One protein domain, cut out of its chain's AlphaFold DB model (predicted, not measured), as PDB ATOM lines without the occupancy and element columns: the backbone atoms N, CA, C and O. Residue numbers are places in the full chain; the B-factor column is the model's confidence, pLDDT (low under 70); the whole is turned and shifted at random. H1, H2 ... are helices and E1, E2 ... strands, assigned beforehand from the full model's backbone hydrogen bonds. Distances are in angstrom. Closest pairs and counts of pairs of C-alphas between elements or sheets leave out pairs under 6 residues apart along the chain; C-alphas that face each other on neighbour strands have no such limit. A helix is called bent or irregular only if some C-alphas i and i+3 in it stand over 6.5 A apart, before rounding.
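What this domain is: This is residues 28 to 53 and 266 to 397 of the 452 residues of an uncharacterized protein of Proteobacteria bacterium (UniProt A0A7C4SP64). Three helices, H2, H3 and H4, make an up-and-down bundle, each running against the one before it, and H1 packs on H4. At the end where H2 and H4 begin and H3 ends sit two tiny antiparallel sheets, E2 - E5 and E3 - E4, and the loop of residues 348 to 373 reaches beyond them. The 158 printed residues run H1 E1 E2 H2 H3 E3 E4 E5 H4, mostly helix. The whole is compact, with a radius of gyration of the C-alphas of 16.5 A, yet flat, spanning 53 by 48 by 24 A.

Where its parts are: Find C-alpha 33 at (-3.133, -8.755, -3.494), where H1, residues 33 to 47, begins its 20.1 A; it is only just irregular, C-alphas 44 and 47 being 6.6 A apart. E1 is residues 49 to 51. Past the cut come E2, 289 to 291, H2, 292 to 309, 25.6 A, and H3, 312 to 329, 25.0 A. E3, 330 to 332, E4, 340 to 342, and E5, 345 to 347, follow. H4, 374 to 394, runs 30.4 A to C-alpha 394 at (-13.739, 4.523, 3.532).

How they stand to each other: H4 is the hub. H1 touches it at Phe 36 and Leu 381, C-alphas 5.9 A apart, a shallow tilt of 26 degrees, opposite ways. H2 touches H4 at Ser 293 and Cys 376, 5.6 A between C-alphas. The helical hairpin H2 and H3 comes closest at the C-alphas of Ala 299 and Ala 318, 4.2 A. Look for N 290 and O 346, 2.9 A, across E2 and E5, and N 331 and O 341, 3.0 A, across the hairpin E3 and E4. E1 pairs with no named strand. In H1, H2, H3 and H4 every O i to N i+4 pair is within hydrogen-bond range.

The domain as a whole: The C-alphas of Asn 360 and Gly 395, the farthest apart, are 52.7 A from each other. Residues 54 to 265 are not printed; C-alphas 53 and 266 stand 46.6 A apart. The link E5 to H4 is long. Confidence is under 70 at 42 residues, among them 278 to 287 and 347 to 371.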
ATOM      1  N   VAL A  28      -7.169  -0.652  -5.836       75.25
ATOM      2  CA  VAL A  28      -5.811  -1.188  -5.620       75.25
ATOM      3  C   VAL A  28      -5.817  -2.296  -4.558       75.25
ATOM      4  O   VAL A  28      -5.998  -2.012  -3.375       75.25
ATOM      5  N   LEU A  29      -5.563  -3.549  -4.943       78.50
ATOM      6  CA  LEU A  29      -5.494  -4.701  -4.024       78.50
ATOM      7  C   LEU A  29      -4.253  -4.659  -3.100       78.50
ATOM      8  O   LEU A  29      -3.340  -5.472  -3.197       78.50
ATOM      9  N   ASN A  30      -4.194  -3.670  -2.207       80.88
ATOM     10  CA  ASN A  30      -3.076  -3.440  -1.291       80.88
ATOM     11  C   ASN A  30      -2.998  -4.500  -0.188       80.88
ATOM     12  O   ASN A  30      -1.909  -4.848   0.266       80.88
ATOM     13  N   GLU A  31      -4.146  -4.977   0.289       89.12
ATOM     14  CA  GLU A  31      -4.222  -6.049   1.274       89.12
ATOM     15  C   GLU A  31      -4.499  -7.362   0.547       89.12
ATOM     16  O   GLU A  31      -5.450  -7.458  -0.219       89.12
ATOM     17  N   TYR A  32      -3.688  -8.391   0.793       91.31
ATOM     18  CA  TYR A  32      -3.870  -9.721   0.197       91.31
ATOM     19  C   TYR A  32      -3.803  -9.779  -1.343       91.31
ATOM     20  O   TYR A  32      -4.196 -10.795  -1.904       91.31
ATOM     21  N   GLY A  33      -3.279  -8.752  -2.030       89.69
ATOM     22  CA  GLY A  33      -3.133  -8.755  -3.494       89.69
ATOM     23  C   GLY A  33      -2.339  -9.956  -4.018       89.69
ATOM     24  O   GLY A  33      -2.817 -10.665  -4.893       89.69
ATOM     25  N   ASP A  34      -1.201 -10.270  -3.391       88.81
ATOM     26  CA  ASP A  34      -0.391 -11.440  -3.765       88.81
ATOM     27  C   ASP A  34      -1.169 -12.763  -3.625       88.81
ATOM     28  O   ASP A  34      -1.025 -13.668  -4.446       88.81
ATOM     29  N   LEU A  35      -2.009 -12.880  -2.587       91.12
ATOM     30  CA  LEU A  35      -2.859 -14.056  -2.388       91.12
ATOM     31  C   LEU A  35      -3.973 -14.107  -3.440       91.12
ATOM     32  O   LEU A  35      -4.217 -15.170  -4.003       91.12
ATOM     33  N   PHE A  36      -4.622 -12.973  -3.710       93.31
ATOM     34  CA  PHE A  36      -5.661 -12.849  -4.729       93.31
ATOM     35  C   PHE A  36      -5.141 -13.297  -6.097       93.31
ATOM     36  O   PHE A  36      -5.735 -14.173  -6.723       93.31
ATOM     37  N   ASP A  37      -3.998 -12.758  -6.523       89.75
ATOM     38  CA  ASP A  37      -3.387 -13.081  -7.812       89.75
ATOM     39  C   ASP A  37      -2.997 -14.561  -7.891       89.75
ATOM     40  O   ASP A  37      -3.226 -15.216  -8.912       89.75
ATOM     41  N   ALA A  38      -2.448 -15.119  -6.807       88.12
ATOM     42  CA  ALA A  38      -2.055 -16.520  -6.771       88.12
ATOM     43  C   ALA A  38      -3.263 -17.469  -6.846       88.12
ATOM     44  O   ALA A  38      -3.238 -18.421  -7.631       88.12
ATOM     45  N   VAL A  39      -4.327 -17.199  -6.082       89.19
ATOM     46  CA  VAL A  39      -5.560 -18.006  -6.085       89.19
ATOM     47  C   VAL A  39      -6.280 -17.890  -7.426       89.19
ATOM     48  O   VAL A  39      -6.657 -18.910  -8.004       89.19
ATOM     49  N   LEU A  40      -6.420 -16.677  -7.969       89.50
ATOM     50  CA  LEU A  40      -7.083 -16.461  -9.252       89.50
ATOM     51  C   LEU A  40      -6.313 -17.102 -10.407       89.50
ATOM     52  O   LEU A  40      -6.923 -17.782 -11.230       89.50
ATOM     53  N   SER A  41      -4.985 -16.947 -10.459       84.31
ATOM     54  CA  SER A  41      -4.165 -17.629 -11.468       84.31
ATOM     55  C   SER A  41      -4.328 -19.141 -11.370       84.31
ATOM     56  O   SER A  41      -4.467 -19.794 -12.397       84.31
ATOM     57  N   ASN A  42      -4.358 -19.705 -10.161       81.69
ATOM     58  CA  ASN A  42      -4.515 -21.144  -9.990       81.69
ATOM     59  C   ASN A  42      -5.904 -21.632 -10.445       81.69
ATOM     60  O   ASN A  42      -6.007 -22.621 -11.168       81.69
ATOM     61  N   LEU A  43      -6.974 -20.908 -10.096       83.00
ATOM     62  CA  LEU A  43      -8.331 -21.201 -10.571       83.00
ATOM     63  C   LEU A  43      -8.422 -21.162 -12.101       83.00
ATOM     64  O   LEU A  43      -8.978 -22.084 -12.699       83.00
ATOM     65  N   VAL A  44      -7.857 -20.120 -12.719       77.12
ATOM     66  CA  VAL A  44      -7.853 -19.935 -14.178       77.12
ATOM     67  C   VAL A  44      -7.047 -21.017 -14.887       77.12
ATOM     68  O   VAL A  44      -7.532 -21.579 -15.866       77.12
ATOM     69  N   ASP A  45      -5.848 -21.318 -14.390       71.56
ATOM     70  CA  ASP A  45      -4.900 -22.204 -15.065       71.56
ATOM     71  C   ASP A  45      -5.258 -23.691 -14.905       71.56
ATOM     72  O   ASP A  45      -4.971 -24.486 -15.799       71.56
ATOM     73  N   ASN A  46      -5.839 -24.092 -13.770       65.69
ATOM     74  CA  ASN A  46      -5.831 -25.506 -13.380       65.69
ATOM     75  C   ASN A  46      -7.199 -26.119 -13.078       65.69
ATOM     76  O   ASN A  46      -7.340 -27.333 -13.226       65.69
ATOM     77  N   TYR A  47      -8.188 -25.338 -12.635       64.44
ATOM     78  CA  TYR A  47      -9.357 -25.933 -11.970       64.44
ATOM     79  C   TYR A  47     -10.692 -25.553 -12.591       64.44
ATOM     80  O   TYR A  47     -11.541 -26.419 -12.781       64.44
ATOM     81  N   ALA A  48     -10.885 -24.285 -12.942       68.12
ATOM     82  CA  ALA A  48     -12.199 -23.815 -13.357       68.12
ATOM     83  C   ALA A  48     -12.384 -23.768 -14.879       68.12
ATOM     84  O   ALA A  48     -13.525 -23.712 -15.326       68.12
ATOM     85  N   TRP A  49     -11.324 -23.858 -15.696       77.62
ATOM     86  CA  TRP A  49     -11.443 -23.763 -17.158       77.62
ATOM     87  C   TRP A  49     -10.611 -24.783 -17.931       77.62
ATOM     88  O   TRP A  49      -9.494 -25.135 -17.566       77.62
ATOM     89  N   GLN A  50     -11.150 -25.204 -19.074       76.19
ATOM     90  CA  GLN A  50     -10.390 -25.867 -20.128       76.19
ATOM     91  C   GLN A  50      -9.530 -24.834 -20.859       76.19
ATOM     92  O   GLN A  50     -10.045 -23.797 -21.283       76.19
ATOM     93  N   LEU A  51      -8.243 -25.132 -21.045       78.62
ATOM     94  CA  LEU A  51      -7.294 -24.242 -21.714       78.62
ATOM     95  C   LEU A  51      -7.085 -24.603 -23.194       78.62
ATOM     96  O   LEU A  51      -7.120 -25.775 -23.571       78.62
ATOM     97  N   ASP A  52      -6.831 -23.597 -24.036       76.94
ATOM     98  CA  ASP A  52      -6.378 -23.791 -25.417       76.94
ATOM     99  C   ASP A  52      -4.892 -24.182 -25.500       76.94
ATOM    100  O   ASP A  52      -4.171 -24.234 -24.505       76.94
ATOM    101  N   GLU A  53      -4.399 -24.436 -26.716       79.06
ATOM    102  CA  GLU A  53      -2.983 -24.756 -26.964       79.06
ATOM    103  C   GLU A  53      -2.011 -23.635 -26.539       79.06
ATOM    104  O   GLU A  53      -0.803 -23.858 -26.464       79.06
ATOM    105  N   ASP A 266     -10.426 -20.086  18.533       90.44
ATOM    106  CA  ASP A 266      -9.316 -20.870  19.044       90.44
ATOM    107  C   ASP A 266      -8.335 -19.983  19.819       90.44
ATOM    108  O   ASP A 266      -7.447 -19.336  19.262       90.44
ATOM    109  N   THR A 267      -8.511 -19.957  21.138       87.56
ATOM    110  CA  THR A 267      -7.607 -19.274  22.074       87.56
ATOM    111  C   THR A 267      -6.393 -20.118  22.464       87.56
ATOM    112  O   THR A 267      -5.489 -19.609  23.129       87.56
ATOM    113  N   GLU A 268      -6.360 -21.397  22.076       85.12
ATOM    114  CA  GLU A 268      -5.318 -22.347  22.467       85.12
ATOM    115  C   GLU A 268      -4.187 -22.401  21.431       85.12
ATOM    116  O   GLU A 268      -3.015 -22.499  21.809       85.12
ATOM    117  N   SER A 269      -4.510 -22.299  20.138       80.31
ATOM    118  CA  SER A 269      -3.506 -22.234  19.071       80.31
ATOM    119  C   SER A 269      -2.931 -20.824  18.900       80.31
ATOM    120  O   SER A 269      -3.682 -19.846  18.865       80.31
ATOM    121  N   PRO A 270      -1.610 -20.679  18.657       76.31
ATOM    122  CA  PRO A 270      -1.023 -19.397  18.261       76.31
ATOM    123  C   PRO A 270      -1.561 -18.870  16.922       76.31
ATOM    124  O   PRO A 270      -1.332 -17.706  16.602       76.31
ATOM    125  N   THR A 271      -2.232 -19.711  16.131       78.12
ATOM    126  CA  THR A 271      -2.737 -19.352  14.802       78.12
ATOM    127  C   THR A 271      -4.155 -18.780  14.816       78.12
ATOM    128  O   THR A 271      -4.553 -18.172  13.826       78.12
ATOM    129  N   GLY A 272      -4.902 -18.909  15.921       87.62
ATOM    130  CA  GLY A 272      -6.292 -18.449  16.011       87.62
ATOM    131  C   GLY A 272      -7.234 -19.192  15.057       87.62
ATOM    132  O   GLY A 272      -6.999 -20.357  14.738       87.62
ATOM    133  N   GLY A 273      -8.290 -18.522  14.592       90.00
ATOM    134  CA  GLY A 273      -9.330 -19.087  13.719       90.00
ATOM    135  C   GLY A 273     -10.478 -19.729  14.498       90.00
ATOM    136  O   GLY A 273     -10.359 -19.975  15.697       90.00
ATOM    137  N   TYR A 274     -11.592 -20.001  13.826       91.38
ATOM    138  CA  TYR A 274     -12.778 -20.582  14.453       91.38
ATOM    139  C   TYR A 274     -12.857 -22.089  14.292       91.38
ATOM    140  O   TYR A 274     -12.717 -22.615  13.186       91.38
ATOM    141  N   TRP A 275     -13.147 -22.761  15.400       89.56
ATOM    142  CA  TRP A 275     -13.584 -24.146  15.419       89.56
ATOM    143  C   TRP A 275     -14.993 -24.287  14.852       89.56
ATOM    144  O   TRP A 275     -15.870 -23.480  15.137       89.56
ATOM    145  N   GLU A 276     -15.233 -25.361  14.108       85.69
ATOM    146  CA  GLU A 276     -16.595 -25.778  13.769       85.69
ATOM    147  C   GLU A 276     -17.370 -26.267  15.002       85.69
ATOM    148  O   GLU A 276     -16.785 -26.786  15.962       85.69
ATOM    149  N   TYR A 277     -18.703 -26.208  14.942       79.25
ATOM    150  CA  TYR A 277     -19.554 -26.835  15.954       79.25
ATOM    151  C   TYR A 277     -19.308 -28.355  16.009       79.25
ATOM    152  O   TYR A 277     -19.529 -29.095  15.051       79.25
ATOM    153  N   GLY A 278     -18.866 -28.845  17.172       62.00
ATOM    154  CA  GLY A 278     -18.429 -30.237  17.347       62.00
ATOM    155  C   GLY A 278     -19.543 -31.296  17.331       62.00
ATOM    156  O   GLY A 278     -19.252 -32.486  17.237       62.00
ATOM    157  N   LEU A 279     -20.819 -30.902  17.421       56.53
ATOM    158  CA  LEU A 279     -21.947 -31.844  17.542       56.53
ATOM    159  C   LEU A 279     -22.262 -32.605  16.246       56.53
ATOM    160  O   LEU A 279     -22.868 -33.673  16.306       56.53
ATOM    161  N   TYR A 280     -21.799 -32.100  15.102       54.03
ATOM    162  CA  TYR A 280     -21.966 -32.731  13.791       54.03
ATOM    163  C   TYR A 280     -20.622 -33.061  13.153       54.03
ATOM    164  O   TYR A 280     -20.442 -33.007  11.937       54.03
ATOM    165  N   MET A 281     -19.660 -33.447  13.993       51.72
ATOM    166  CA  MET A 281     -18.462 -34.109  13.514       51.72
ATOM    167  C   MET A 281     -18.855 -35.422  12.844       51.72
ATOM    168  O   MET A 281     -19.204 -36.399  13.504       51.72
ATOM    169  N   TYR A 282     -18.737 -35.451  11.519       49.34
ATOM    170  CA  TYR A 282     -18.890 -36.667  10.723       49.34
ATOM    171  C   TYR A 282     -17.892 -37.757  11.167       49.34
ATOM    172  O   TYR A 282     -18.153 -38.948  10.999       49.34
ATOM    173  N   LYS A 283     -16.773 -37.341  11.787       53.22
ATOM    174  CA  LYS A 283     -15.695 -38.190  12.306       53.22
ATOM    175  C   LYS A 283     -15.042 -37.626  13.570       53.22
ATOM    176  O   LYS A 283     -14.085 -36.857  13.462       53.22
ATOM    177  N   PRO A 284     -15.514 -38.006  14.771       60.34
ATOM    178  CA  PRO A 284     -14.903 -37.620  16.047       60.34
ATOM    179  C   PRO A 284     -13.391 -37.888  16.116       60.34
ATOM    180  O   PRO A 284     -12.670 -37.189  16.823       60.34
ATOM    181  N   GLU A 285     -12.900 -38.886  15.373       54.28
ATOM    182  CA  GLU A 285     -11.486 -39.259  15.321       54.28
ATOM    183  C   GLU A 285     -10.564 -38.217  14.668       54.28
ATOM    184  O   GLU A 285      -9.362 -38.268  14.912       54.28
ATOM    185  N   LEU A 286     -11.098 -37.275  13.877       54.12
ATOM    186  CA  LEU A 286     -10.316 -36.207  13.235       54.12
ATOM    187  C   LEU A 286     -10.034 -35.013  14.166       54.12
ATOM    188  O   LEU A 286      -9.324 -34.086  13.775       54.12
ATOM    189  N   GLY A 287     -10.536 -35.050  15.407       67.38
ATOM    190  CA  GLY A 287     -10.387 -33.952  16.363       67.38
ATOM    191  C   GLY A 287     -11.089 -32.676  15.897       67.38
ATOM    192  O   GLY A 287     -11.864 -32.691  14.941       67.38
ATOM    193  N   ARG A 288     -10.852 -31.550  16.574       76.81
ATOM    194  CA  ARG A 288     -11.473 -30.292  16.143       76.81
ATOM    195  C   ARG A 288     -10.915 -29.876  14.777       76.81
ATOM    196  O   ARG A 288      -9.781 -30.191  14.407       76.81
ATOM    197  N   TRP A 289     -11.727 -29.150  14.020       79.31
ATOM    198  CA  TRP A 289     -11.435 -28.769  12.640       79.31
ATOM    199  C   TRP A 289     -11.942 -27.364  12.330       79.31
ATOM    200  O   TRP A 289     -12.796 -26.827  13.041       79.31
ATOM    201  N   LYS A 290     -11.365 -26.775  11.285       87.50
ATOM    202  CA  LYS A 290     -11.614 -25.417  10.794       87.50
ATOM    203  C   LYS A 290     -11.747 -25.470   9.274       87.50
ATOM    204  O   LYS A 290     -11.076 -26.286   8.640       87.50
ATOM    205  N   LYS A 291     -12.577 -24.613   8.680       87.06
ATOM    206  CA  LYS A 291     -12.858 -24.648   7.234       87.06
ATOM    207  C   LYS A 291     -12.649 -23.321   6.538       87.06
ATOM    208  O   LYS A 291     -12.938 -22.277   7.117       87.06
ATOM    209  N   LEU A 292     -12.237 -23.390   5.275       90.44
ATOM    210  CA  LEU A 292     -12.207 -22.242   4.373       90.44
ATOM    211  C   LEU A 292     -13.607 -21.642   4.211       90.44
ATOM    212  O   LEU A 292     -13.782 -20.469   4.519       90.44
ATOM    213  N   SER A 293     -14.591 -22.475   3.848       89.56
ATOM    214  CA  SER A 293     -15.999 -22.088   3.653       89.56
ATOM    215  C   SER A 293     -16.584 -21.325   4.840       89.56
ATOM    216  O   SER A 293     -17.291 -20.337   4.671       89.56
ATOM    217  N   THR A 294     -16.258 -21.734   6.060       90.75
ATOM    218  CA  THR A 294     -16.688 -21.031   7.272       90.75
ATOM    219  C   THR A 294     -16.039 -19.657   7.409       90.75
ATOM    220  O   THR A 294     -16.731 -18.666   7.638       90.75
ATOM    221  N   HIS A 295     -14.714 -19.573   7.268       94.19
ATOM    222  CA  HIS A 295     -14.000 -18.313   7.474       94.19
ATOM    223  C   HIS A 295     -14.362 -17.283   6.404       94.19
ATOM    224  O   HIS A 295     -14.596 -16.125   6.744       94.19
ATOM    225  N   GLU A 296     -14.457 -17.699   5.139       93.81
ATOM    226  CA  GLU A 296     -14.900 -16.824   4.049       93.81
ATOM    227  C   GLU A 296     -16.368 -16.407   4.230       93.81
ATOM    228  O   GLU A 296     -16.697 -15.234   4.095       93.81
ATOM    229  N   ARG A 297     -17.277 -17.309   4.638       93.75
ATOM    230  CA  ARG A 297     -18.698 -16.945   4.739       93.75
ATOM    231  C   ARG A 297     -18.948 -15.969   5.886       93.75
ATOM    232  O   ARG A 297     -19.706 -15.016   5.716       93.75
ATOM    233  N   ILE A 298     -18.270 -16.145   7.022       96.19
ATOM    234  CA  ILE A 298     -18.294 -15.158   8.111       96.19
ATOM    235  C   ILE A 298     -17.644 -13.844   7.658       96.19
ATOM    236  O   ILE A 298     -18.223 -12.781   7.887       96.19
ATOM    237  N   ALA A 299     -16.494 -13.886   6.971       97.31
ATOM    238  CA  ALA A 299     -15.859 -12.681   6.428       97.31
ATOM    239  C   ALA A 299     -16.810 -11.916   5.497       97.31
ATOM    240  O   ALA A 299     -16.980 -10.707   5.657       97.31
ATOM    241  N   ARG A 300     -17.491 -12.617   4.585       96.94
ATOM    242  CA  ARG A 300     -18.505 -12.051   3.695       96.94
ATOM    243  C   ARG A 300     -19.661 -11.417   4.456       96.94
ATOM    244  O   ARG A 300     -20.047 -10.295   4.133       96.94
ATOM    245  N   GLY A 301     -20.201 -12.103   5.464       97.50
ATOM    246  CA  GLY A 301     -21.240 -11.549   6.333       97.50
ATOM    247  C   GLY A 301     -20.802 -10.222   6.954       97.50
ATOM    248  O   GLY A 301     -21.514  -9.225   6.856       97.50
ATOM    249  N   MET A 302     -19.589 -10.173   7.509       98.31
ATOM    250  CA  MET A 302     -19.027  -8.950   8.091       98.31
ATOM    251  C   MET A 302     -18.794  -7.846   7.050       98.31
ATOM    252  O   MET A 302     -19.047  -6.675   7.321       98.31
ATOM    253  N   LEU A 303     -18.362  -8.193   5.836       98.00
ATOM    254  CA  LEU A 303     -18.211  -7.231   4.742       98.00
ATOM    255  C   LEU A 303     -19.553  -6.588   4.358       98.00
ATOM    256  O   LEU A 303     -19.598  -5.378   4.152       98.00
ATOM    257  N   HIS A 304     -20.648  -7.350   4.338       97.94
ATOM    258  CA  HIS A 304     -21.982  -6.784   4.113       97.94
ATOM    259  C   HIS A 304     -22.486  -5.950   5.294       97.94
ATOM    260  O   HIS A 304     -23.090  -4.902   5.083       97.94
ATOM    261  N   TRP A 305     -22.188  -6.341   6.536       98.31
ATOM    262  CA  TRP A 305     -22.479  -5.493   7.695       98.31
ATOM    263  C   TRP A 305     -21.723  -4.162   7.641       98.31
ATOM    264  O   TRP A 305     -22.311  -3.115   7.923       98.31
ATOM    265  N   PHE A 306     -20.459  -4.162   7.211       97.62
ATOM    266  CA  PHE A 306     -19.722  -2.927   6.938       97.62
ATOM    267  C   PHE A 306     -20.386  -2.107   5.824       97.62
ATOM    268  O   PHE A 306     -20.551  -0.902   5.980       97.62
ATOM    269  N   GLU A 307     -20.788  -2.742   4.723       96.06
ATOM    270  CA  GLU A 307     -21.441  -2.074   3.590       96.06
ATOM    271  C   GLU A 307     -22.699  -1.301   4.016       96.06
ATOM    272  O   GLU A 307     -22.874  -0.149   3.617       96.06
ATOM    273  N   VAL A 308     -23.547  -1.900   4.860       97.12
ATOM    274  CA  VAL A 308     -24.831  -1.298   5.262       97.12
ATOM    275  C   VAL A 308     -24.736  -0.360   6.471       97.12
ATOM    276  O   VAL A 308     -25.574   0.530   6.609       97.12
ATOM    277  N   THR A 309     -23.735  -0.516   7.345       96.81
ATOM    278  CA  THR A 309     -23.595   0.312   8.566       96.81
ATOM    279  C   THR A 309     -22.472   1.346   8.494       96.81
ATOM    280  O   THR A 309     -22.516   2.362   9.190       96.81
ATOM    281  N   GLY A 310     -21.438   1.088   7.693       94.81
ATOM    282  CA  GLY A 310     -20.170   1.814   7.715       94.81
ATOM    283  C   GLY A 310     -19.341   1.613   8.992       94.81
ATOM    284  O   GLY A 310     -18.364   2.342   9.181       94.81
ATOM    285  N   ASP A 311     -19.709   0.680   9.882       95.00
ATOM    286  CA  ASP A 311     -18.993   0.449  11.142       95.00
ATOM    287  C   ASP A 311     -17.681  -0.323  10.890       95.00
ATOM    288  O   ASP A 311     -17.716  -1.499  10.510       95.00
ATOM    289  N   PRO A 312     -16.505   0.297  11.118       94.25
ATOM    290  CA  PRO A 312     -15.214  -0.331  10.854       94.25
ATOM    291  C   PRO A 312     -14.946  -1.590  11.691       94.25
ATOM    292  O   PRO A 312     -14.084  -2.376  11.302       94.25
ATOM    293  N   ALA A 313     -15.669  -1.816  12.794       94.69
ATOM    294  CA  ALA A 313     -15.522  -3.035  13.587       94.69
ATOM    295  C   ALA A 313     -15.804  -4.302  12.760       94.69
ATOM    296  O   ALA A 313     -15.081  -5.290  12.886       94.69
ATOM    297  N   TYR A 314     -16.783  -4.259  11.850       96.81
ATOM    298  CA  TYR A 314     -17.063  -5.386  10.959       96.81
ATOM    299  C   TYR A 314     -15.938  -5.611   9.941       96.81
ATOM    300  O   TYR A 314     -15.574  -6.749   9.650       96.81
ATOM    301  N   LEU A 315     -15.316  -4.540   9.444       95.12
ATOM    302  CA  LEU A 315     -14.181  -4.654   8.526       95.12
ATOM    303  C   LEU A 315     -12.964  -5.301   9.209       95.12
ATOM    304  O   LEU A 315     -12.281  -6.134   8.613       95.12
ATOM    305  N   ASP A 316     -12.715  -4.955  10.472       94.38
ATOM    306  CA  ASP A 316     -11.664  -5.578  11.277       94.38
ATOM    307  C   ASP A 316     -11.963  -7.058  11.565       94.38
ATOM    308  O   ASP A 316     -11.053  -7.892  11.514       94.38
ATOM    309  N   GLN A 317     -13.234  -7.415  11.769       95.31
ATOM    310  CA  GLN A 317     -13.649  -8.809  11.912       95.31
ATOM    311  C   GLN A 317     -13.453  -9.609  10.614       95.31
ATOM    312  O   GLN A 317     -12.934 -10.726  10.655       95.31
ATOM    313  N   ALA A 318     -13.784  -9.036   9.453       96.56
ATOM    314  CA  ALA A 318     -13.517  -9.662   8.157       96.56
ATOM    315  C   ALA A 318     -12.010  -9.895   7.941       96.56
ATOM    316  O   ALA A 318     -11.594 -10.988   7.553       96.56
ATOM    317  N   ARG A 319     -11.165  -8.903   8.267       94.94
ATOM    318  CA  ARG A 319      -9.696  -9.040   8.211       94.94
ATOM    319  C   ARG A 319      -9.181 -10.161   9.104       94.94
ATOM    320  O   ARG A 319      -8.326 -10.924   8.666       94.94
ATOM    321  N   LYS A 320      -9.702 -10.277  10.328       94.25
ATOM    322  CA  LYS A 320      -9.333 -11.345  11.271       94.25
ATOM    323  C   LYS A 320      -9.541 -12.735  10.650       94.25
ATOM    324  O   LYS A 320      -8.682 -13.597  10.821       94.25
ATOM    325  N   MET A 321     -10.607 -12.929   9.869       95.12
ATOM    326  CA  MET A 321     -10.855 -14.195   9.160       95.12
ATOM    327  C   MET A 321      -9.935 -14.398   7.964       95.12
ATOM    328  O   MET A 321      -9.352 -15.470   7.810       95.12
ATOM    329  N   LEU A 322      -9.744 -13.360   7.150       95.25
ATOM    330  CA  LEU A 322      -8.879 -13.437   5.974       95.25
ATOM    331  C   LEU A 322      -7.395 -13.602   6.342       95.25
ATOM    332  O   LEU A 322      -6.658 -14.275   5.624       95.25
ATOM    333  N   ASP A 323      -6.941 -13.030   7.463       93.75
ATOM    334  CA  ASP A 323      -5.597 -13.270   8.003       93.75
ATOM    335  C   ASP A 323      -5.417 -14.747   8.388       93.75
ATOM    336  O   ASP A 323      -4.428 -15.353   7.976       93.75
ATOM    337  N   TYR A 324      -6.390 -15.355   9.084       92.25
ATOM    338  CA  TYR A 324      -6.341 -16.790   9.382       92.25
ATOM    339  C   TYR A 324      -6.276 -17.632   8.100       92.25
ATOM    340  O   TYR A 324      -5.403 -18.496   7.984       92.25
ATOM    341  N   THR A 325      -7.157 -17.358   7.132       92.88
ATOM    342  CA  THR A 325      -7.208 -18.074   5.850       92.88
ATOM    343  C   THR A 325      -5.880 -17.988   5.103       92.88
ATOM    344  O   THR A 325      -5.328 -19.025   4.733       92.88
ATOM    345  N   ARG A 326      -5.320 -16.779   4.944       92.69
ATOM    346  CA  ARG A 326      -4.011 -16.574   4.301       92.69
ATOM    347  C   ARG A 326      -2.920 -17.388   4.989       92.69
ATOM    348  O   ARG A 326      -2.142 -18.040   4.309       92.69
ATOM    349  N   ASP A 327      -2.847 -17.312   6.313       89.31
ATOM    350  CA  ASP A 327      -1.693 -17.824   7.054       89.31
ATOM    351  C   ASP A 327      -1.757 -19.342   7.294       89.31
ATOM    352  O   ASP A 327      -0.721 -19.959   7.542       89.31
ATOM    353  N   ASN A 328      -2.949 -19.951   7.229       86.94
ATOM    354  CA  ASN A 328      -3.153 -21.342   7.657       86.94
ATOM    355  C   ASN A 328      -3.828 -22.247   6.627       86.94
ATOM    356  O   ASN A 328      -3.626 -23.460   6.684       86.94
ATOM    357  N   LEU A 329      -4.647 -21.697   5.727       88.12
ATOM    358  CA  LEU A 329      -5.390 -22.481   4.735       88.12
ATOM    359  C   LEU A 329      -4.799 -22.346   3.332       88.12
ATOM    360  O   LEU A 329      -4.879 -23.292   2.552       88.12
ATOM    361  N   CYS A 330      -4.182 -21.205   3.030       89.44
ATOM    362  CA  CYS A 330      -3.544 -20.921   1.752       89.44
ATOM    363  C   CYS A 330      -2.036 -21.157   1.832       89.44
ATOM    364  O   CYS A 330      -1.277 -20.289   2.260       89.44
ATOM    365  N   VAL A 331      -1.587 -22.338   1.415       85.06
ATOM    366  CA  VAL A 331      -0.168 -22.720   1.463       85.06
ATOM    367  C   VAL A 331       0.332 -23.127   0.080       85.06
ATOM    368  O   VAL A 331      -0.448 -23.263  -0.862       85.06
ATOM    369  N   GLU A 332       1.647 -23.272  -0.065       82.50
ATOM    370  CA  GLU A 332       2.240 -23.785  -1.301       82.50
ATOM    371  C   GLU A 332       1.743 -25.213  -1.574       82.50
ATOM    372  O   GLU A 332       1.763 -26.063  -0.680       82.50
ATOM    373  N   ASP A 333       1.287 -25.466  -2.800       74.88
ATOM    374  CA  ASP A 333       0.750 -26.756  -3.206       74.88
ATOM    375  C   ASP A 333       1.858 -27.815  -3.231       74.88
ATOM    376  O   ASP A 333       2.846 -27.721  -3.965       74.88
ATOM    377  N   CYS A 334       1.655 -28.871  -2.446       65.69
ATOM    378  CA  CYS A 334       2.550 -30.019  -2.376       65.69
ATOM    379  C   CYS A 334       2.717 -30.729  -3.731       65.69
ATOM    380  O   CYS A 334       3.750 -31.367  -3.955       65.69
ATOM    381  N   TYR A 335       1.719 -30.649  -4.618       65.56
ATOM    382  CA  TYR A 335       1.745 -31.303  -5.930       65.56
ATOM    383  C   TYR A 335       2.269 -30.388  -7.044       65.56
ATOM    384  O   TYR A 335       2.813 -30.884  -8.034       65.56
ATOM    385  N   GLN A 336       2.160 -29.069  -6.871       71.25
ATOM    386  CA  GLN A 336       2.634 -28.057  -7.813       71.25
ATOM    387  C   GLN A 336       3.500 -27.003  -7.099       71.25
ATOM    388  O   GLN A 336       3.018 -25.910  -6.791       71.25
ATOM    389  N   PRO A 337       4.800 -27.289  -6.874       76.31
ATOM    390  CA  PRO A 337       5.707 -26.346  -6.225       76.31
ATOM    391  C   PRO A 337       5.687 -24.964  -6.889       76.31
ATOM    392  O   PRO A 337       5.725 -24.844  -8.117       76.31
ATOM    393  N   GLY A 338       5.650 -23.917  -6.072       80.06
ATOM    394  CA  GLY A 338       5.538 -22.522  -6.487       80.06
ATOM    395  C   GLY A 338       4.112 -22.024  -6.746       80.06
ATOM    396  O   GLY A 338       3.952 -20.855  -7.097       80.06
ATOM    397  N   ARG A 339       3.077 -22.857  -6.580       80.25
ATOM    398  CA  ARG A 339       1.669 -22.434  -6.654       80.25
ATOM    399  C   ARG A 339       1.074 -22.346  -5.254       80.25
ATOM    400  O   ARG A 339       1.292 -23.237  -4.447       80.25
ATOM    401  N   ILE A 340       0.322 -21.286  -4.964       83.94
ATOM    402  CA  ILE A 340      -0.454 -21.191  -3.720       83.94
ATOM    403  C   ILE A 340      -1.834 -21.799  -3.958       83.94
ATOM    404  O   ILE A 340      -2.480 -21.522  -4.972       83.94
ATOM    405  N   MET A 341      -2.288 -22.609  -3.008       80.31
ATOM    406  CA  MET A 341      -3.618 -23.196  -3.005       80.31
ATOM    407  C   MET A 341      -4.265 -23.024  -1.635       80.31
ATOM    408  O   MET A 341      -3.629 -23.279  -0.611       80.31
ATOM    409  N   CYS A 342      -5.530 -22.600  -1.624       87.19
ATOM    410  CA  CYS A 342      -6.329 -22.546  -0.407       87.19
ATOM    411  C   CYS A 342      -7.140 -23.831  -0.273       87.19
ATOM    412  O   CYS A 342      -8.057 -24.106  -1.053       87.19
ATOM    413  N   TYR A 343      -6.760 -24.631   0.714       83.75
ATOM    414  CA  TYR A 343      -7.401 -25.901   1.006       83.75
ATOM    415  C   TYR A 343      -8.670 -25.698   1.830       83.75
ATOM    416  O   TYR A 343      -8.771 -24.777   2.642       83.75
ATOM    417  N   HIS A 344      -9.638 -26.593   1.645       81.31
ATOM    418  CA  HIS A 344     -10.957 -26.437   2.249       81.31
ATOM    419  C   HIS A 344     -10.980 -26.716   3.765       81.31
ATOM    420  O   HIS A 344     -11.785 -26.118   4.479       81.31
ATOM    421  N   HIS A 345     -10.112 -27.593   4.280       77.44
ATOM    422  CA  HIS A 345     -10.145 -28.056   5.673       77.44
ATOM    423  C   HIS A 345      -8.790 -27.932   6.368       77.44
ATOM    424  O   HIS A 345      -7.752 -28.179   5.772       77.44
ATOM    425  N   TRP A 346      -8.810 -27.651   7.669       76.00
ATOM    426  CA  TRP A 346      -7.680 -27.811   8.583       76.00
ATOM    427  C   TRP A 346      -8.124 -28.638   9.792       76.00
ATOM    428  O   TRP A 346      -9.216 -28.414  10.317       76.00
ATOM    429  N   THR A 347      -7.296 -29.582  10.247       65.00
ATOM    430  CA  THR A 347      -7.629 -30.468  11.380       65.00
ATOM    431  C   THR A 347      -6.502 -30.525  12.408       65.00
ATOM    432  O   THR A 347      -5.323 -30.444  12.054       65.00
ATOM    433  N   GLU A 348      -6.850 -30.720  13.685       65.75
ATOM    434  CA  GLU A 348      -5.865 -30.901  14.762       65.75
ATOM    435  C   GLU A 348      -4.999 -32.152  14.578       65.75
ATOM    436  O   GLU A 348      -3.829 -32.156  14.960       65.75
ATOM    437  N   VAL A 349      -5.556 -33.217  13.991       55.84
ATOM    438  CA  VAL A 349      -4.855 -34.498  13.820       55.84
ATOM    439  C   VAL A 349      -3.716 -34.388  12.809       55.84
ATOM    440  O   VAL A 349      -2.648 -34.964  13.019       55.84
ATOM    441  N   THR A 350      -3.915 -33.640  11.724       55.88
ATOM    442  CA  THR A 350      -2.884 -33.444  10.696       55.88
ATOM    443  C   THR A 350      -1.984 -32.246  10.991       55.88
ATOM    444  O   THR A 350      -0.843 -32.224  10.528       55.88
ATOM    445  N   GLY A 351      -2.481 -31.251  11.740       57.41
ATOM    446  CA  GLY A 351      -1.798 -29.976  11.979       57.41
ATOM    447  C   GLY A 351      -1.517 -29.185  10.696       57.41
ATOM    448  O   GLY A 351      -0.733 -28.238  10.708       57.41
ATOM    449  N   LEU A 352      -2.117 -29.600   9.578       55.59
ATOM    450  CA  LEU A 352      -1.861 -29.115   8.231       55.59
ATOM    451  C   LEU A 352      -3.192 -29.031   7.473       55.59
ATOM    452  O   LEU A 352      -4.061 -29.882   7.679       55.59
ATOM    453  N   PRO A 353      -3.346 -28.055   6.565       54.28
ATOM    454  CA  PRO A 353      -4.564 -27.878   5.775       54.28
ATOM    455  C   PRO A 353      -4.759 -28.965   4.694       54.28
ATOM    456  O   PRO A 353      -5.696 -28.914   3.908       54.28
ATOM    457  N   HIS A 354      -3.880 -29.968   4.637       59.44
ATOM    458  CA  HIS A 354      -4.003 -31.097   3.727       59.44
ATOM    459  C   HIS A 354      -4.273 -32.388   4.494       59.44
ATOM    460  O   HIS A 354      -3.546 -32.757   5.422       59.44
ATOM    461  N   ALA A 355      -5.272 -33.125   4.027       52.44
ATOM    462  CA  ALA A 355      -5.213 -34.568   4.097       52.44
ATOM    463  C   ALA A 355      -4.345 -35.059   2.935       52.44
ATOM    464  O   ALA A 355      -4.417 -34.553   1.814       52.44
ATOM    465  N   VAL A 356      -3.466 -36.012   3.221       51.41
ATOM    466  CA  VAL A 356      -2.686 -36.701   2.189       51.41
ATOM    467  C   VAL A 356      -3.685 -37.403   1.260       51.41
ATOM    468  O   VAL A 356      -4.661 -37.932   1.769       51.41
ATOM    469  N   SER A 357      -3.499 -37.393  -0.068       52.50
ATOM    470  CA  SER A 357      -4.398 -38.094  -1.015       52.50
ATOM    471  C   SER A 357      -3.969 -39.543  -1.297       52.50
ATOM    472  O   SER A 357      -4.539 -40.211  -2.156       52.50
ATOM    473  N   ASP A 358      -2.921 -40.018  -0.623       57.19
ATOM    474  CA  ASP A 358      -2.472 -41.409  -0.659       57.19
ATOM    475  C   ASP A 358      -3.256 -42.222   0.365       57.19
ATOM    476  O   ASP A 358      -3.038 -42.070   1.562       57.19
ATOM    477  N   GLU A 359      -4.116 -43.118  -0.115       61.41
ATOM    478  CA  GLU A 359      -4.921 -44.040   0.696       61.41
ATOM    479  C   GLU A 359      -4.112 -44.926   1.662       61.41
ATOM    480  O   GLU A 359      -4.676 -45.508   2.590       61.41
ATOM    481  N   ASN A 360      -2.792 -45.021   1.467       63.12
ATOM    482  CA  ASN A 360      -1.877 -45.765   2.329       63.12
ATOM    483  C   ASN A 360      -1.218 -44.904   3.421       63.12
ATOM    484  O   ASN A 360      -0.565 -45.457   4.311       63.12
ATOM    485  N   ASP A 361      -1.363 -43.573   3.381       59.62
ATOM    486  CA  ASP A 361      -0.905 -42.692   4.455       59.62
ATOM    487  C   ASP A 361      -1.941 -42.708   5.597       59.62
ATOM    488  O   ASP A 361      -3.122 -42.465   5.365       59.62
ATOM    489  N   PRO A 362      -1.550 -42.960   6.857       57.62
ATOM    490  CA  PRO A 362      -2.481 -42.938   7.989       57.62
ATOM    491  C   PRO A 362      -3.132 -41.565   8.255       57.62
ATOM    492  O   PRO A 362      -4.024 -41.481   9.096       57.62
ATOM    493  N   ARG A 363      -2.696 -40.499   7.567       53.19
ATOM    494  CA  ARG A 363      -3.303 -39.154   7.553       53.19
ATOM    495  C   ARG A 363      -4.216 -38.918   6.340       53.19
ATOM    496  O   ARG A 363      -4.624 -37.780   6.111       53.19
ATOM    497  N   TYR A 364      -4.474 -39.950   5.536       54.38
ATOM    498  CA  TYR A 364      -5.409 -39.905   4.418       54.38
ATOM    499  C   TYR A 364      -6.821 -39.593   4.901       54.38
ATOM    500  O   TYR A 364      -7.320 -40.245   5.821       54.38
ATOM    501  N   ASP A 365      -7.472 -38.628   4.253       54.69
ATOM    502  CA  ASP A 365      -8.901 -38.390   4.418       54.69
ATOM    503  C   ASP A 365      -9.642 -38.995   3.214       54.69
ATOM    504  O   ASP A 365      -9.666 -38.391   2.139       54.69
ATOM    505  N   PRO A 366     -10.254 -40.185   3.364       50.91
ATOM    506  CA  PRO A 366     -10.984 -40.840   2.281       50.91
ATOM    507  C   PRO A 366     -12.237 -40.086   1.822       50.91
ATOM    508  O   PRO A 366     -12.846 -40.513   0.842       50.91
ATOM    509  N   TYR A 367     -12.656 -39.024   2.517       47.53
ATOM    510  CA  TYR A 367     -13.896 -38.304   2.216       47.53
ATOM    511  C   TYR A 367     -13.686 -37.067   1.348       47.53
ATOM    512  O   TYR A 367     -14.631 -36.639   0.695       47.53
ATOM    513  N   TYR A 368     -12.460 -36.540   1.284       53.66
ATOM    514  CA  TYR A 368     -12.097 -35.441   0.392       53.66
ATOM    515  C   TYR A 368     -10.871 -35.828  -0.443       53.66
ATOM    516  O   TYR A 368      -9.773 -35.322  -0.201       53.66
ATOM    517  N   PRO A 369     -11.041 -36.700  -1.463       50.25
ATOM    518  CA  PRO A 369      -9.979 -36.981  -2.434       50.25
ATOM    519  C   PRO A 369      -9.508 -35.701  -3.151       50.25
ATOM    520  O   PRO A 369      -8.385 -35.642  -3.654       50.25
ATOM    521  N   HIS A 370     -10.348 -34.661  -3.135       58.31
ATOM    522  CA  HIS A 370     -10.060 -33.315  -3.600       58.31
ATOM    523  C   HIS A 370     -10.065 -32.350  -2.403       58.31
ATOM    524  O   HIS A 370     -11.125 -31.911  -1.964       58.31
ATOM    525  N   PRO A 371      -8.897 -31.976  -1.848       63.94
ATOM    526  CA  PRO A 371      -8.825 -31.068  -0.700       63.94
ATOM    527  C   PRO A 371      -9.070 -29.595  -1.098       63.94
ATOM    528  O   PRO A 371      -8.882 -28.677  -0.295       63.94
ATOM    529  N   PHE A 372      -9.477 -29.375  -2.348       72.75
ATOM    530  CA  PHE A 372      -9.709 -28.096  -2.994       72.75
ATOM    531  C   PHE A 372     -11.202 -27.937  -3.289       72.75
ATOM    532  O   PHE A 372     -11.812 -28.833  -3.864       72.75
ATOM    533  N   CYS A 373     -11.770 -26.789  -2.924       80.56
ATOM    534  CA  CYS A 373     -13.133 -26.417  -3.285       80.56
ATOM    535  C   CYS A 373     -13.082 -25.157  -4.147       80.56
ATOM    536  O   CYS A 373     -12.692 -24.082  -3.675       80.56
ATOM    537  N   THR A 374     -13.451 -25.306  -5.415       85.25
ATOM    538  CA  THR A 374     -13.411 -24.237  -6.412       85.25
ATOM    539  C   THR A 374     -14.349 -23.084  -6.023       85.25
ATOM    540  O   THR A 374     -13.916 -21.929  -6.041       85.25
ATOM    541  N   GLY A 375     -15.575 -23.372  -5.567       87.75
ATOM    542  CA  GLY A 375     -16.534 -22.354  -5.129       87.75
ATOM    543  C   GLY A 375     -16.065 -21.539  -3.928       87.75
ATOM    544  O   GLY A 375     -16.164 -20.310  -3.946       87.75
ATOM    545  N   CYS A 376     -15.449 -22.183  -2.935       90.06
ATOM    546  CA  CYS A 376     -14.848 -21.465  -1.810       90.06
ATOM    547  C   CYS A 376     -13.719 -20.533  -2.267       90.06
ATOM    548  O   CYS A 376     -13.666 -19.355  -1.930       90.06
ATOM    549  N   ASN A 377     -12.845 -21.001  -3.155       91.25
ATOM    550  CA  ASN A 377     -11.775 -20.143  -3.661       91.25
ATOM    551  C   ASN A 377     -12.319 -18.919  -4.429       91.25
ATOM    552  O   ASN A 377     -11.754 -17.833  -4.301       91.25
ATOM    553  N   PHE A 378     -13.441 -19.036  -5.152       92.69
ATOM    554  CA  PHE A 378     -14.117 -17.862  -5.718       92.69
ATOM    555  C   PHE A 378     -14.697 -16.927  -4.648       92.69
ATOM    556  O   PHE A 378     -14.516 -15.714  -4.762       92.69
ATOM    557  N   ASN A 379     -15.335 -17.450  -3.596       92.50
ATOM    558  CA  ASN A 379     -15.801 -16.628  -2.470       92.50
ATOM    559  C   ASN A 379     -14.661 -15.847  -1.820       92.50
ATOM    560  O   ASN A 379     -14.786 -14.633  -1.655       92.50
ATOM    561  N   LEU A 380     -13.537 -16.512  -1.536       95.25
ATOM    562  CA  LEU A 380     -12.346 -15.878  -0.982       95.25
ATOM    563  C   LEU A 380     -11.857 -14.711  -1.854       95.25
ATOM    564  O   LEU A 380     -11.520 -13.648  -1.330       95.25
ATOM    565  N   LEU A 381     -11.835 -14.879  -3.181       95.31
ATOM    566  CA  LEU A 381     -11.458 -13.794  -4.092       95.31
ATOM    567  C   LEU A 381     -12.413 -12.605  -3.976       95.31
ATOM    568  O   LEU A 381     -11.962 -11.462  -3.889       95.31
ATOM    569  N   ILE A 382     -13.723 -12.852  -3.940       95.94
ATOM    570  CA  ILE A 382     -14.695 -11.773  -3.767       95.94
ATOM    571  C   ILE A 382     -14.510 -11.086  -2.403       95.94
ATOM    572  O   ILE A 382     -14.549  -9.857  -2.345       95.94
ATOM    573  N   ASP A 383     -14.261 -11.829  -1.322       97.31
ATOM    574  CA  ASP A 383     -14.050 -11.259   0.015       97.31
ATOM    575  C   ASP A 383     -12.829 -10.335   0.045       97.31
ATOM    576  O   ASP A 383     -12.907  -9.208   0.539       97.31
ATOM    577  N   ILE A 384     -11.709 -10.778  -0.537       96.62
ATOM    578  CA  ILE A 384     -10.494  -9.967  -0.666       96.62
ATOM    579  C   ILE A 384     -10.770  -8.718  -1.512       96.62
ATOM    580  O   ILE A 384     -10.341  -7.617  -1.146       96.62
ATOM    581  N   TYR A 385     -11.493  -8.859  -2.626       95.88
ATOM    582  CA  TYR A 385     -11.849  -7.734  -3.489       95.88
ATOM    583  C   TYR A 385     -12.702  -6.697  -2.741       95.88
ATOM    584  O   TYR A 385     -12.366  -5.510  -2.727       95.88
ATOM    585  N   LEU A 386     -13.775  -7.140  -2.077       95.50
ATOM    586  CA  LEU A 386     -14.677  -6.284  -1.304       95.50
ATOM    587  C   LEU A 386     -13.952  -5.594  -0.152       95.50
ATOM    588  O   LEU A 386     -14.095  -4.382   0.005       95.50
ATOM    589  N   LEU A 387     -13.119  -6.323   0.597       95.88
ATOM    590  CA  LEU A 387     -12.297  -5.740   1.654       95.88
ATOM    591  C   LEU A 387     -11.459  -4.581   1.104       95.88
ATOM    592  O   LEU A 387     -11.511  -3.473   1.633       95.88
ATOM    593  N   ASN A 388     -10.695  -4.811   0.033       93.25
ATOM    594  CA  ASN A 388      -9.830  -3.779  -0.537       93.25
ATOM    595  C   ASN A 388     -10.623  -2.580  -1.046       93.25
ATOM    596  O   ASN A 388     -10.208  -1.440  -0.817       93.25
ATOM    597  N   LYS A 389     -11.758  -2.828  -1.701       92.31
ATOM    598  CA  LYS A 389     -12.665  -1.776  -2.153       92.31
ATOM    599  C   LYS A 389     -13.133  -0.917  -0.976       92.31
ATOM    600  O   LYS A 389     -12.947   0.297  -0.994       92.31
ATOM    601  N   PHE A 390     -13.634  -1.539   0.087       93.38
ATOM    602  CA  PHE A 390     -14.132  -0.844   1.273       93.38
ATOM    603  C   PHE A 390     -13.043  -0.095   2.050       93.38
ATOM    604  O   PHE A 390     -13.261   1.035   2.495       93.38
ATOM    605  N   VAL A 391     -11.837  -0.656   2.162       91.12
ATOM    606  CA  VAL A 391     -10.679   0.034   2.761       91.12
ATOM    607  C   VAL A 391     -10.329   1.305   1.984       91.12
ATOM    608  O   VAL A 391     -10.016   2.341   2.572       91.12
ATOM    609  N   GLN A 392     -10.398   1.258   0.656       87.69
ATOM    610  CA  GLN A 392     -10.095   2.417  -0.180       87.69
ATOM    611  C   GLN A 392     -11.193   3.475  -0.153       87.69
ATOM    612  O   GLN A 392     -10.885   4.662  -0.034       87.69
ATOM    613  N   GLU A 393     -12.454   3.056  -0.252       87.06
ATOM    614  CA  GLU A 393     -13.618   3.946  -0.265       87.06
ATOM    615  C   GLU A 393     -13.816   4.653   1.078       87.06
ATOM    616  O   GLU A 393     -14.092   5.853   1.113       87.06
ATOM    617  N   SER A 394     -13.607   3.944   2.191       84.25
ATOM    618  CA  SER A 394     -13.739   4.523   3.532       84.25
ATOM    619  C   SER A 394     -12.631   5.526   3.866       84.25
ATOM    620  O   SER A 394     -12.791   6.350   4.769       84.25
ATOM    621  N   GLY A 395     -11.483   5.457   3.179       76.25
ATOM    622  CA  GLY A 395     -10.284   6.238   3.503       76.25
ATOM    623  C   GLY A 395      -9.731   5.973   4.912       76.25
ATOM    624  O   GLY A 395      -8.791   6.649   5.343       76.25
ATOM    625  N   TYR A 396     -10.308   5.009   5.634       59.88
ATOM    626  CA  TYR A 396      -9.958   4.619   6.987       59.88
ATOM    627  C   TYR A 396      -9.059   3.378   6.920       59.88
ATOM    628  O   TYR A 396      -9.389   2.376   6.299       59.88
ATOM    629  N   TYR A 397      -7.917   3.447   7.610       62.50
ATOM    630  CA  TYR A 397      -7.042   2.304   7.907       62.50
ATOM    631  C   TYR A 397      -6.395   1.581   6.705       62.50
ATOM    632  O   TYR A 397      -6.706   0.418   6.451       62.50
TER     633      TYR A 397